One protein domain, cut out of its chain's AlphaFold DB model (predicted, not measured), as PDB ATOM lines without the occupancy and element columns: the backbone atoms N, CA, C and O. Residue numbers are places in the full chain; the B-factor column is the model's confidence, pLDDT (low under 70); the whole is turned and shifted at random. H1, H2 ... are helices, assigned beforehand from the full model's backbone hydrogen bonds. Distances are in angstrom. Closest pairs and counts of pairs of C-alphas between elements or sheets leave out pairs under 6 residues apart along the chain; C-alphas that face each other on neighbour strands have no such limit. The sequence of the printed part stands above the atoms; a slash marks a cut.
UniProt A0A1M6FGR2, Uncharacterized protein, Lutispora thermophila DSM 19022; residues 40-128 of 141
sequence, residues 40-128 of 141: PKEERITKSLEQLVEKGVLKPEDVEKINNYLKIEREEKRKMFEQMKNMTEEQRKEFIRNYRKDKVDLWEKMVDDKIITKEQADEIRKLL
ATOM      1  N   PRO A  40       2.771  28.224  20.821       74.00
ATOM      2  CA  PRO A  40       3.337  29.543  20.495       74.00
ATOM      3  C   PRO A  40       4.853  29.565  20.243       74.00
ATOM      4  O   PRO A  40       5.390  30.556  19.761       74.00
ATOM      5  N   LYS A  41       5.574  28.506  20.635       76.06
ATOM      6  CA  LYS A  41       7.004  28.326  20.359       76.06
ATOM      7  C   LYS A  41       7.276  27.721  18.981       76.06
ATOM      8  O   LYS A  41       8.268  28.091  18.372       76.06
ATOM      9  N   GLU A  42       6.429  26.809  18.516       79.94
ATOM     10  CA  GLU A  42       6.583  26.146  17.216       79.94
ATOM     11  C   GLU A  42       6.330  27.147  16.094       79.94
ATOM     12  O   GLU A  42       7.187  27.322  15.239       79.94
ATOM     13  N   GLU A  43       5.250  27.919  16.201       84.50
ATOM     14  CA  GLU A  43       4.924  28.992  15.256       84.50
ATOM     15  C   GLU A  43       6.052  30.032  15.131       84.50
ATOM     16  O   GLU A  43       6.376  30.485  14.036       84.50
ATOM     17  N   ARG A  44       6.717  30.374  16.244       85.69
ATOM     18  CA  ARG A  44       7.873  31.287  16.228       85.69
ATOM     19  C   ARG A  44       9.064  30.705  15.479       85.69
ATOM     20  O   ARG A  44       9.691  31.436  14.726       85.69
ATOM     21  N   ILE A  45       9.378  29.426  15.700       89.50
ATOM     22  CA  ILE A  45      10.482  28.759  14.999       89.50
ATOM     23  C   ILE A  45      10.168  28.700  13.506       89.50
ATOM     24  O   ILE A  45      11.003  29.120  12.714       89.50
ATOM     25  N   THR A  46       8.960  28.271  13.128       90.19
ATOM     26  CA  THR A  46       8.523  28.222  11.726       90.19
ATOM     27  C   THR A  46       8.673  29.583  11.057       90.19
ATOM     28  O   THR A  46       9.340  29.688  10.033       90.19
ATOM     29  N   LYS A  47       8.181  30.649  11.699       91.19
ATOM     30  CA  LYS A  47       8.315  32.015  11.185       91.19
ATOM     31  C   LYS A  47       9.776  32.458  11.040       91.19
ATOM     32  O   LYS A  47      10.124  33.127  10.073       91.19
ATOM     33  N   SER A  48      10.645  32.110  11.990       92.25
ATOM     34  CA  SER A  48      12.080  32.404  11.882       92.25
ATOM     35  C   SER A  48      12.740  31.650  10.723       92.25
ATOM     36  O   SER A  48      13.599  32.217  10.057       92.25
ATOM     37  N   LEU A  49      12.342  30.402  10.459       94.31
ATOM     38  CA  LEU A  49      12.856  29.619   9.332       94.31
ATOM     39  C   LEU A  49      12.378  30.182   7.988       94.31
ATOM     40  O   LEU A  49      13.186  30.326   7.077       94.31
ATOM     41  N   GLU A  50      11.110  30.581   7.882       93.56
ATOM     42  CA  GLU A  50      10.560  31.250   6.691       93.56
ATOM     43  C   GLU A  50      11.332  32.537   6.362       93.56
ATOM     44  O   GLU A  50      11.750  32.733   5.223       93.56
ATOM     45  N   GLN A  51      11.645  33.359   7.370       94.06
ATOM     46  CA  GLN A  51      12.483  34.553   7.190       94.06
ATOM     47  C   GLN A  51      13.889  34.236   6.662       94.06
ATOM     48  O   GLN A  51      14.499  35.064   5.987       94.06
ATOM     49  N   LEU A  52      14.443  33.066   6.989       95.44
ATOM     50  CA  LEU A  52      15.742  32.632   6.471       95.44
ATOM     51  C   LEU A  52      15.649  32.091   5.043       95.44
ATOM     52  O   LEU A  52      16.614  32.235   4.292       95.44
ATOM     53  N   VAL A  53      14.500  31.533   4.651       96.38
ATOM     54  CA  VAL A  53      14.217  31.176   3.254       96.38
ATOM     55  C   VAL A  53      14.090  32.430   2.396       96.38
ATOM     56  O   VAL A  53      14.731  32.520   1.354       96.38
ATOM     57  N   GLU A  54      13.351  33.439   2.861       95.12
ATOM     58  CA  GLU A  54      13.222  34.729   2.166       95.12
ATOM     59  C   GLU A  54      14.579  35.417   1.953       95.12
ATOM     60  O   GLU A  54      14.816  36.040   0.919       95.12
ATOM     61  N   LYS A  55      15.501  35.275   2.912       94.44
ATOM     62  CA  LYS A  55      16.880  35.786   2.820       94.44
ATOM     63  C   LYS A  55      17.812  34.913   1.969       94.44
ATOM     64  O   LYS A  55      18.964  35.293   1.772       94.44
ATOM     65  N   GLY A  56      17.357  33.748   1.507       93.62
ATOM     66  CA  GLY A  56      18.155  32.791   0.738       93.62
ATOM     67  C   GLY A  56      19.213  32.037   1.551       93.62
ATOM     68  O   GLY A  56      20.103  31.423   0.967       93.62
ATOM     69  N   VAL A  57      19.139  32.083   2.885       95.44
ATOM     70  CA  VAL A  57      20.049  31.350   3.786       95.44
ATOM     71  C   VAL A  57      19.658  29.872   3.865       95.44
ATOM     72  O   VAL A  57      20.523  28.996   3.906       95.44
ATOM     73  N   LEU A  58      18.353  29.599   3.879       95.38
ATOM     74  CA  LEU A  58      17.779  28.255   3.845       95.38
ATOM     75  C   LEU A  58      17.023  28.040   2.538       95.38
ATOM     76  O   LEU A  58      16.476  28.982   1.963       95.38
ATOM     77  N   LYS A  59      16.940  26.790   2.097       94.88
ATOM     78  CA  LYS A  59      16.004  26.389   1.043       94.88
ATOM     79  C   LYS A  59      14.714  25.833   1.654       94.88
ATOM     80  O   LYS A  59      14.748  25.350   2.788       94.88
ATOM     81  N   PRO A  60      13.582  25.843   0.927       92.56
ATOM     82  CA  PRO A  60      12.349  25.207   1.393       92.56
ATOM     83  C   PRO A  60      12.549  23.741   1.813       92.56
ATOM     84  O   PRO A  60      11.997  23.306   2.821       92.56
ATOM     85  N   GLU A  61      13.411  23.003   1.107       92.25
ATOM     86  CA  GLU A  61      13.726  21.608   1.432       92.25
ATOM     87  C   GLU A  61      14.509  21.471   2.749       92.25
ATOM     88  O   GLU A  61      14.384  20.463   3.447       92.25
ATOM     89  N   ASP A  62      15.312  22.475   3.118       92.25
ATOM     90  CA  ASP A  62      16.024  22.489   4.400       92.25
ATOM     91  C   ASP A  62      15.030  22.682   5.552       92.25
ATOM     92  O   ASP A  62      15.138  22.021   6.584       92.25
ATOM     93  N   VAL A  63      14.009  23.525   5.360       93.44
ATOM     94  CA  VAL A  63      12.953  23.762   6.360       93.44
ATOM     95  C   VAL A  63      12.169  22.488   6.658       93.44
ATOM     96  O   VAL A  63      11.912  22.185   7.824       93.44
ATOM     97  N   GLU A  64      11.823  21.712   5.633       92.69
ATOM     98  CA  GLU A  64      11.137  20.432   5.820       92.69
ATOM     99  C   GLU A  64      11.983  19.455   6.651       92.69
ATOM    100  O   GLU A  64      11.502  18.885   7.635       92.69
ATOM    101  N   LYS A  65      13.275  19.318   6.322       94.31
ATOM    102  CA  LYS A  65      14.202  18.465   7.082       94.31
ATOM    103  C   LYS A  65      14.349  18.926   8.529       94.31
ATOM    104  O   LYS A  65      14.302  18.093   9.434       94.31
ATOM    105  N   ILE A  66      14.485  20.235   8.758       94.19
ATOM    106  CA  ILE A  66      14.563  20.815  10.104       94.19
ATOM    107  C   ILE A  66      13.290  20.484  10.889       94.19
ATOM    108  O   ILE A  66      13.379  19.995  12.013       94.19
ATOM    109  N   ASN A  67      12.108  20.687  10.307       92.12
ATOM    110  CA  ASN A  67      10.835  20.406  10.975       92.12
ATOM    111  C   ASN A  67      10.686  18.926  11.345       92.12
ATOM    112  O   ASN A  67      10.302  18.608  12.476       92.12
ATOM    113  N   ASN A  68      11.051  18.022  10.435       93.00
ATOM    114  CA  ASN A  68      11.040  16.585  10.699       93.00
ATOM    115  C   ASN A  68      12.003  16.213  11.834       93.00
ATOM    116  O   ASN A  68      11.626  15.492  12.759       93.00
ATOM    117  N   TYR A  69      13.209  16.779  11.836       95.06
ATOM    118  CA  TYR A  69      14.183  16.563  12.903       95.06
ATOM    119  C   TYR A  69      13.680  17.085  14.261       95.06
ATOM    120  O   TYR A  69      13.768  16.401  15.281       95.06
ATOM    121  N   LEU A  70      13.074  18.279  14.288       92.25
ATOM    122  CA  LEU A  70      12.472  18.852  15.496       92.25
ATOM    123  C   LEU A  70      11.331  17.985  16.051       92.25
ATOM    124  O   LEU A  70      11.165  17.910  17.274       92.25
ATOM    125  N   LYS A  71      10.545  17.345  15.178       91.38
ATOM    126  CA  LYS A  71       9.483  16.404  15.566       91.38
ATOM    127  C   LYS A  71      10.079  15.171  16.252       91.38
ATOM    128  O   LYS A  71       9.647  14.845  17.358       91.38
ATOM    129  N   ILE A  72      11.114  14.569  15.664       91.88
ATOM    130  CA  ILE A  72      11.814  13.398  16.220       91.88
ATOM    131  C   ILE A  72      12.392  13.714  17.607       91.88
ATOM    132  O   ILE A  72      12.055  13.055  18.589       91.88
ATOM    133  N   GLU A  73      13.169  14.791  17.737       91.56
ATOM    134  CA  GLU A  73      13.780  15.188  19.017       91.56
ATOM    135  C   GLU A  73      12.713  15.495  20.097       91.56
ATOM    136  O   GLU A  73      12.926  15.293  21.298       91.56
ATOM    137  N   ARG A  74      11.527  15.984  19.704       90.75
ATOM    138  CA  ARG A  74      10.400  16.204  20.626       90.75
ATOM    139  C   ARG A  74       9.806  14.888  21.117       90.75
ATOM    140  O   ARG A  74       9.467  14.785  22.298       90.75
ATOM    141  N   GLU A  75       9.665  13.905  20.238       92.06
ATOM    142  CA  GLU A  75       9.201  12.565  20.594       92.06
ATOM    143  C   GLU A  75      10.197  11.851  21.512       92.06
ATOM    144  O   GLU A  75       9.789  11.275  22.521       92.06
ATOM    145  N   GLU A  76      11.498  11.969  21.249       91.19
ATOM    146  CA  GLU A  76      12.543  11.448  22.137       91.19
ATOM    147  C   GLU A  76      12.481  12.086  23.526       91.19
ATOM    148  O   GLU A  76      12.480  11.389  24.543       91.19
ATOM    149  N   LYS A  77      12.328  13.415  23.591       90.38
ATOM    150  CA  LYS A  77      12.124  14.114  24.865       90.38
ATOM    151  C   LYS A  77      10.867  13.642  25.583       90.38
ATOM    152  O   LYS A  77      10.908  13.481  26.799       90.38
ATOM    153  N   ARG A  78       9.758  13.407  24.873       91.50
ATOM    154  CA  ARG A  78       8.525  12.866  25.473       91.50
ATOM    155  C   ARG A  78       8.759  11.487  26.086       91.50
ATOM    156  O   ARG A  78       8.427  11.307  27.253       91.50
ATOM    157  N   LYS A  79       9.411  10.573  25.361       92.00
ATOM    158  CA  LYS A  79       9.781   9.242  25.875       92.00
ATOM    159  C   LYS A  79      10.675   9.347  27.111       92.00
ATOM    160  O   LYS A  79      10.420   8.692  28.118       92.00
ATOM    161  N   MET A  80      11.668  10.235  27.080       90.69
ATOM    162  CA  MET A  80      12.524  10.514  28.236       90.69
ATOM    163  C   MET A  80      11.711  11.030  29.438       90.69
ATOM    164  O   MET A  80      11.922  10.593  30.568       90.69
ATOM    165  N   PHE A  81      10.754  11.939  29.219       90.12
ATOM    166  CA  PHE A  81       9.858  12.412  30.278       90.12
ATOM    167  C   PHE A  81       8.995  11.293  30.858       90.12
ATOM    168  O   PHE A  81       8.814  11.242  32.072       90.12
ATOM    169  N   GLU A  82       8.474  10.401  30.022       93.44
ATOM    170  CA  GLU A  82       7.694   9.243  30.464       93.44
ATOM    171  C   GLU A  82       8.531   8.283  31.309       93.44
ATOM    172  O   GLU A  82       8.091   7.890  32.387       93.44
ATOM    173  N   GLN A  83       9.770   7.993  30.902       90.12
ATOM    174  CA  GLN A  83      10.701   7.193  31.702       90.12
ATOM    175  C   GLN A  83      10.961   7.827  33.076       90.12
ATOM    176  O   GLN A  83      10.918   7.143  34.097       90.12
ATOM    177  N   MET A  84      11.153   9.151  33.129       90.50
ATOM    178  CA  MET A  84      11.402   9.871  34.385       90.50
ATOM    179  C   MET A  84      10.211   9.887  35.356       90.50
ATOM    180  O   MET A  84      10.422  10.110  36.555       90.50
ATOM    181  N   LYS A  85       8.972   9.674  34.885       92.25
ATOM    182  CA  LYS A  85       7.788   9.600  35.763       92.25
ATOM    183  C   LYS A  85       7.859   8.407  36.712       92.25
ATOM    184  O   LYS A  85       7.431   8.532  37.852       92.25
ATOM    185  N   ASN A  86       8.454   7.304  36.259       91.31
ATOM    186  CA  ASN A  86       8.547   6.057  37.019       91.31
ATOM    187  C   ASN A  86       9.808   5.971  37.900       91.31
ATOM    188  O   ASN A  86       9.977   5.001  38.631       91.31
ATOM    189  N   MET A  87      10.705   6.961  37.830       92.12
ATOM    190  CA  MET A  87      11.937   7.007  38.626       92.12
ATOM    191  C   MET A  87      11.704   7.628  40.010       92.12
ATOM    192  O   MET A  87      10.923   8.575  40.150       92.12
ATOM    193  N   THR A  88      12.456   7.154  41.009       95.69
ATOM    194  CA  THR A  88      12.586   7.812  42.327       95.69
ATOM    195  C   THR A  88      13.274   9.177  42.205       95.69
ATOM    196  O   THR A  88      13.854   9.507  41.165       95.69
ATOM    197  N   GLU A  89      13.224  10.005  43.250       94.06
ATOM    198  CA  GLU A  89      13.859  11.326  43.212       94.06
ATOM    199  C   GLU A  89      15.377  11.247  43.038       94.06
ATOM    200  O   GLU A  89      15.949  12.036  42.281       94.06
ATOM    201  N   GLU A  90      16.026  10.302  43.711       94.31
ATOM    202  CA  GLU A  90      17.466  10.066  43.646       94.31
ATOM    203  C   GLU A  90      17.871   9.656  42.228       94.31
ATOM    204  O   GLU A  90      18.736  10.293  41.620       94.31
ATOM    205  N   GLN A  91      17.167   8.673  41.657       93.56
ATOM    206  CA  GLN A  91      17.389   8.214  40.285       93.56
ATOM    207  C   GLN A  91      17.138   9.331  39.271       93.56
ATOM    208  O   GLN A  91      17.921   9.516  38.343       93.56
ATOM    209  N   ARG A  92      16.086  10.138  39.461       93.56
ATOM    210  CA  ARG A  92      15.793  11.281  38.589       93.56
ATOM    211  C   ARG A  92      16.893  12.344  38.671       93.56
ATOM    212  O   ARG A  92      17.292  12.890  37.641       93.56
ATOM    213  N   LYS A  93      17.407  12.643  39.871       93.88
ATOM    214  CA  LYS A  93      18.524  13.587  40.074       93.88
ATOM    215  C   LYS A  93      19.795  13.099  39.380       93.88
ATOM    216  O   LYS A  93      20.479  13.905  38.747       93.88
ATOM    217  N   GLU A  94      20.108  11.812  39.488       94.38
ATOM    218  CA  GLU A  94      21.262  11.207  38.823       94.38
ATOM    219  C   GLU A  94      21.103  11.204  37.298       94.38
ATOM    220  O   GLU A  94      21.985  11.694  36.591       94.38
ATOM    221  N   PHE A  95      19.940  10.779  36.795       91.25
ATOM    222  CA  PHE A  95      19.610  10.791  35.372       91.25
ATOM    223  C   PHE A  95      19.770  12.189  34.765       91.25
ATOM    224  O   PHE A  95      20.483  12.363  33.780       91.25
ATOM    225  N   ILE A  96      19.188  13.218  35.393       91.31
ATOM    226  CA  ILE A  96      19.303  14.607  34.923       91.31
ATOM    227  C   ILE A  96      20.756  15.093  34.978       91.31
ATOM    228  O   ILE A  96      21.184  15.842  34.098       91.31
ATOM    229  N   ARG A  97      21.521  14.712  36.009       92.56
ATOM    230  CA  ARG A  97      22.933  15.097  36.131       92.56
ATOM    231  C   ARG A  97      23.758  14.522  34.986       92.56
ATOM    232  O   ARG A  97      24.559  15.263  34.426       92.56
ATOM    233  N   ASN A  98      23.549  13.255  34.644       91.44
ATOM    234  CA  ASN A  98      24.254  12.597  33.547       91.44
ATOM    235  C   ASN A  98      23.793  13.144  32.193       91.44
ATOM    236  O   ASN A  98      24.617  13.647  31.442       91.44
ATOM    237  N   TYR A  99      22.481  13.230  31.960       89.31
ATOM    238  CA  TYR A  99      21.919  13.815  30.739       89.31
ATOM    239  C   TYR A  99      22.437  15.234  30.459       89.31
ATOM    240  O   TYR A  99      22.671  15.605  29.316       89.31
ATOM    241  N   ARG A 100      22.641  16.056  31.500       87.94
ATOM    242  CA  ARG A 100      23.185  17.414  31.345       87.94
ATOM    243  C   ARG A 100      24.656  17.456  30.937       87.94
ATOM    244  O   ARG A 100      25.041  18.459  30.347       87.94
ATOM    245  N   LYS A 101      25.462  16.447  31.285       89.25
ATOM    246  CA  LYS A 101      26.879  16.383  30.886       89.25
ATOM    247  C   LYS A 101      27.004  16.146  29.387       89.25
ATOM    248  O   LYS A 101      27.811  16.802  28.742       89.25
ATOM    249  N   ASP A 102      26.133  15.297  28.857       84.81
ATOM    250  CA  ASP A 102      26.162  14.866  27.457       84.81
ATOM    251  C   ASP A 102      25.223  15.703  26.573       84.81
ATOM    252  O   ASP A 102      24.967  15.381  25.413       84.81
ATOM    253  N   LYS A 103      24.654  16.785  27.122       85.75
ATOM    254  CA  LYS A 103      23.685  17.604  26.402       85.75
ATOM    255  C   LYS A 103      24.390  18.450  25.345       85.75
ATOM    256  O   LYS A 103      24.982  19.479  25.660       85.75
ATOM    257  N   VAL A 104      24.193  18.067  24.091       88.12
ATOM    258  CA  VAL A 104      24.580  18.854  22.915       88.12
ATOM    259  C   VAL A 104      23.453  19.821  22.522       88.12
ATOM    260  O   VAL A 104      22.268  19.547  22.750       88.12
ATOM    261  N   ASP A 105      23.821  20.987  21.985       90.44
ATOM    262  CA  ASP A 105      22.872  21.944  21.405       90.44
ATOM    263  C   ASP A 105      22.146  21.330  20.199       90.44
ATOM    264  O   ASP A 105      22.736  20.596  19.415       90.44
ATOM    265  N   LEU A 106      20.855  21.628  20.045       92.12
ATOM    266  CA  LEU A 106      20.028  20.993  19.015       92.12
ATOM    267  C   LEU A 106      20.488  21.351  17.600       92.12
ATOM    268  O   LEU A 106      20.505  20.491  16.727       92.12
ATOM    269  N   TRP A 107      20.872  22.608  17.385       94.00
ATOM    270  CA  TRP A 107      21.360  23.056  16.085       94.00
ATOM    271  C   TRP A 107      22.738  22.473  15.788       94.00
ATOM    272  O   TRP A 107      23.008  22.134  14.645       94.00
ATOM    273  N   GLU A 108      23.569  22.272  16.815       94.69
ATOM    274  CA  GLU A 108      24.860  21.592  16.665       94.69
ATOM    275  C   GLU A 108      24.678  20.132  16.236       94.69
ATOM    276  O   GLU A 108      25.303  19.703  15.274       94.69
ATOM    277  N   LYS A 109      23.734  19.402  16.849       95.00
ATOM    278  CA  LYS A 109      23.393  18.042  16.400       95.00
ATOM    279  C   LYS A 109      22.965  18.010  14.930       95.00
ATOM    280  O   LYS A 109      23.374  17.126  14.191       95.00
ATOM    281  N   MET A 110      22.169  18.985  14.487       95.88
ATOM    282  CA  MET A 110      21.751  19.069  13.081       95.88
ATOM    283  C   MET A 110      22.919  19.361  12.128       95.88
ATOM    284  O   MET A 110      22.864  18.949  10.969       95.88
ATOM    285  N   VAL A 111      23.961  20.059  12.592       96.81
ATOM    286  CA  VAL A 111      25.206  20.258  11.833       96.81
ATOM    287  C   VAL A 111      25.993  18.953  11.750       96.81
ATOM    288  O   VAL A 111      26.409  18.568  10.655       96.81
ATOM    289  N   ASP A 112      26.141  18.243  12.870       96.31
ATOM    290  CA  ASP A 112      26.815  16.939  12.927       96.31
ATOM    291  C   ASP A 112      26.128  15.909  12.012       96.31
ATOM    292  O   ASP A 112      26.788  15.199  11.247       96.31
ATOM    293  N   ASP A 113      24.792  15.909  12.009       95.50
ATOM    294  CA  ASP A 113      23.946  15.062  11.161       95.50
ATOM    295  C   ASP A 113      23.837  15.567   9.708       95.50
ATOM    296  O   ASP A 113      23.151  14.960   8.882       95.50
ATOM    297  N   LYS A 114      24.532  16.663   9.366       95.56
ATOM    298  CA  LYS A 114      24.591  17.267   8.022       95.56
ATOM    299  C   LYS A 114      23.223  17.667   7.460       95.56
ATOM    300  O   LYS A 114      23.017  17.658   6.245       95.56
ATOM    301  N   ILE A 115      22.290  18.023   8.338       95.62
ATOM    302  CA  ILE A 115      20.970  18.544   7.966       95.62
ATOM    303  C   ILE A 115      21.071  20.015   7.559       95.62
ATOM    304  O   ILE A 115      20.417  20.428   6.605       95.62
ATOM    305  N   ILE A 116      21.909  20.779   8.261       96.19
ATOM    306  CA  ILE A 116      22.208  22.189   7.989       96.19
ATOM    307  C   ILE A 116      23.715  22.431   8.083       96.19
ATOM    308  O   ILE A 116      24.446  21.642   8.682       96.19
ATOM    309  N   THR A 117      24.195  23.534   7.514       97.00
ATOM    310  CA  THR A 117      25.583  23.969   7.709       97.00
ATOM    311  C   THR A 117      25.755  24.718   9.028       97.00
ATOM    312  O   THR A 117      24.791  25.181   9.646       97.00
ATOM    313  N   LYS A 118      27.009  24.878   9.460       96.25
ATOM    314  CA  LYS A 118      27.339  25.649  10.661       96.25
ATOM    315  C   LYS A 118      26.878  27.104  10.549       96.25
ATOM    316  O   LYS A 118      26.333  27.656  11.498       96.25
ATOM    317  N   GLU A 119      27.036  27.698   9.371       95.56
ATOM    318  CA  GLU A 119      26.609  29.066   9.082       95.56
ATOM    319  C   GLU A 119      25.083  29.196   9.172       95.56
ATOM    320  O   GLU A 119      24.575  30.133   9.785       95.56
ATOM    321  N   GLN A 120      24.344  28.224   8.626       94.94
ATOM    322  CA  GLN A 120      22.884  28.180   8.733       94.94
ATOM    323  C   GLN A 120      22.432  28.054  10.196       94.94
ATOM    324  O   GLN A 120      21.526  28.771  10.622       94.94
ATOM    325  N   ALA A 121      23.088  27.199  10.986       95.44
ATOM    326  CA  ALA A 121      22.810  27.056  12.414       95.44
ATOM    327  C   ALA A 121      23.015  28.374  13.181       95.44
ATOM    328  O   ALA A 121      22.193  28.740  14.025       95.44
ATOM    329  N   ASP A 122      24.073  29.120  12.866       94.81
ATOM    330  CA  ASP A 122      24.356  30.408  13.500       94.81
ATOM    331  C   ASP A 122      23.327  31.487  13.139       94.81
ATOM    332  O   ASP A 122      22.898  32.243  14.014       94.81
ATOM    333  N   GLU A 123      22.866  31.539  11.887       95.00
ATOM    334  CA  GLU A 123      21.785  32.448  11.483       95.00
ATOM    335  C   GLU A 123      20.454  32.111  12.168       95.00
ATOM    336  O   GLU A 123      19.750  33.010  12.635       95.00
ATOM    337  N   ILE A 124      20.139  30.820  12.326       92.88
ATOM    338  CA  ILE A 124      18.965  30.377  13.089       92.88
ATOM    339  C   ILE A 124      19.064  30.844  14.547       92.88
ATOM    340  O   ILE A 124      18.109  31.412  15.083       92.88
ATOM    341  N   ARG A 125      20.223  30.665  15.196       91.25
ATOM    342  CA  ARG A 125      20.431  31.059  16.601       91.25
ATOM    343  C   ARG A 125      20.176  32.547  16.836       91.25
ATOM    344  O   ARG A 125      19.572  32.889  17.848       91.25
ATOM    345  N   LYS A 126      20.567  33.418  15.899       91.81
ATOM    346  CA  LYS A 126      20.363  34.877  16.000       91.81
ATOM    347  C   LYS A 126      18.887  35.283  16.031       91.81
ATOM    348  O   LYS A 126      18.558  36.312  16.616       91.81
ATOM    349  N   LEU A 127      18.005  34.508  15.395       88.69
ATOM    350  CA  LEU A 127      16.572  34.812  15.314       88.69
ATOM    351  C   LEU A 127      15.772  34.265  16.497       88.69
ATOM    352  O   LEU A 127      14.664  34.735  16.769       88.69
ATOM    353  N   LEU A 128      16.315  33.279  17.209       84.12
ATOM    354  CA  LEU A 128      15.622  32.649  18.320       84.12
ATOM    355  C   LEU A 128      15.865  33.417  19.624       84.12
ATOM    356  O   LEU A 128      16.994  33.800  19.928       84.12
TER     357      LEU A 128
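AT A GLANCE: This is residues 40 to 128 of the 141 residues of an uncharacterized protein of Lutispora thermophila DSM 19022 (UniProt A0A1M6FGR2). The model is an open, elongated frame of helices: the long helix H2 makes one side, and H3, the link of residues 102 to 105 and H4 run back opposite it, H3 meeting the last part of H2 in a narrow V. Near the first part of H2 lie H1, which meets it with residues 49 to 53, and H4, closest to it at Ile 66, while H5, apart from H2, packs on both H4 and H1. The printed part has 89 residues with five named helices, H1 to H5 in chain order, and no named strand: all helix. It is loose, with a radius of gyration of the C-alphas of 15.7 A, and spans 49 by 24 by 19 A.

HOW THE PARTS SIT: H1, residues 40 to 54, and H2, residues 60 to 85, form a helical hairpin at a shallow tilt of 23 degrees. They only just touch, with 3 pairs of C-alphas within 8 A, through residues 49 to 53 and 60 to 63 alone; the closest C-alphas, of Val 53 and Pro 60, are 6.5 A apart. H3, residues 89 to 101, is close to H2 but not clearly touching: the closest C-alphas, of Met 84 and Arg 92, are 6.2 A apart. H3 and H4, residues 106 to 112, are apart. H4 and H5, residues 118 to 127, form a helical hairpin at a shallow tilt of 13 degrees, closest at the C-alphas of Trp 107 and Ala 121, 5.6 A. H5 touches H1 at a steep tilt of 56 degrees; the closest C-alphas are those of Ser 48 and Leu 127, 6.1 A. Every O i to N i+4 pair is within hydrogen-bond range in H2, H3 and H4; H1 has 10 of 11, H5 5 of 6.

IN THESE COORDINATES: H1 begins at C-alpha 40 (3.337, 29.543, 20.495) and is 21.5 A long. H2 is 38.0 A long and ends at C-alpha 85 (7.788, 9.600, 35.763). H3 measures 18.6 A, H4 10.0 A and H5 14.9 A, ending at C-alpha 127 (16.572, 34.812, 15.314).

THE WHOLE: The C-alphas farthest apart, of Gly 56 and Thr 88, are 48.8 A apart. The printed part has no cut, its four links are tight, and no printed residue is under 70 in pLDDT.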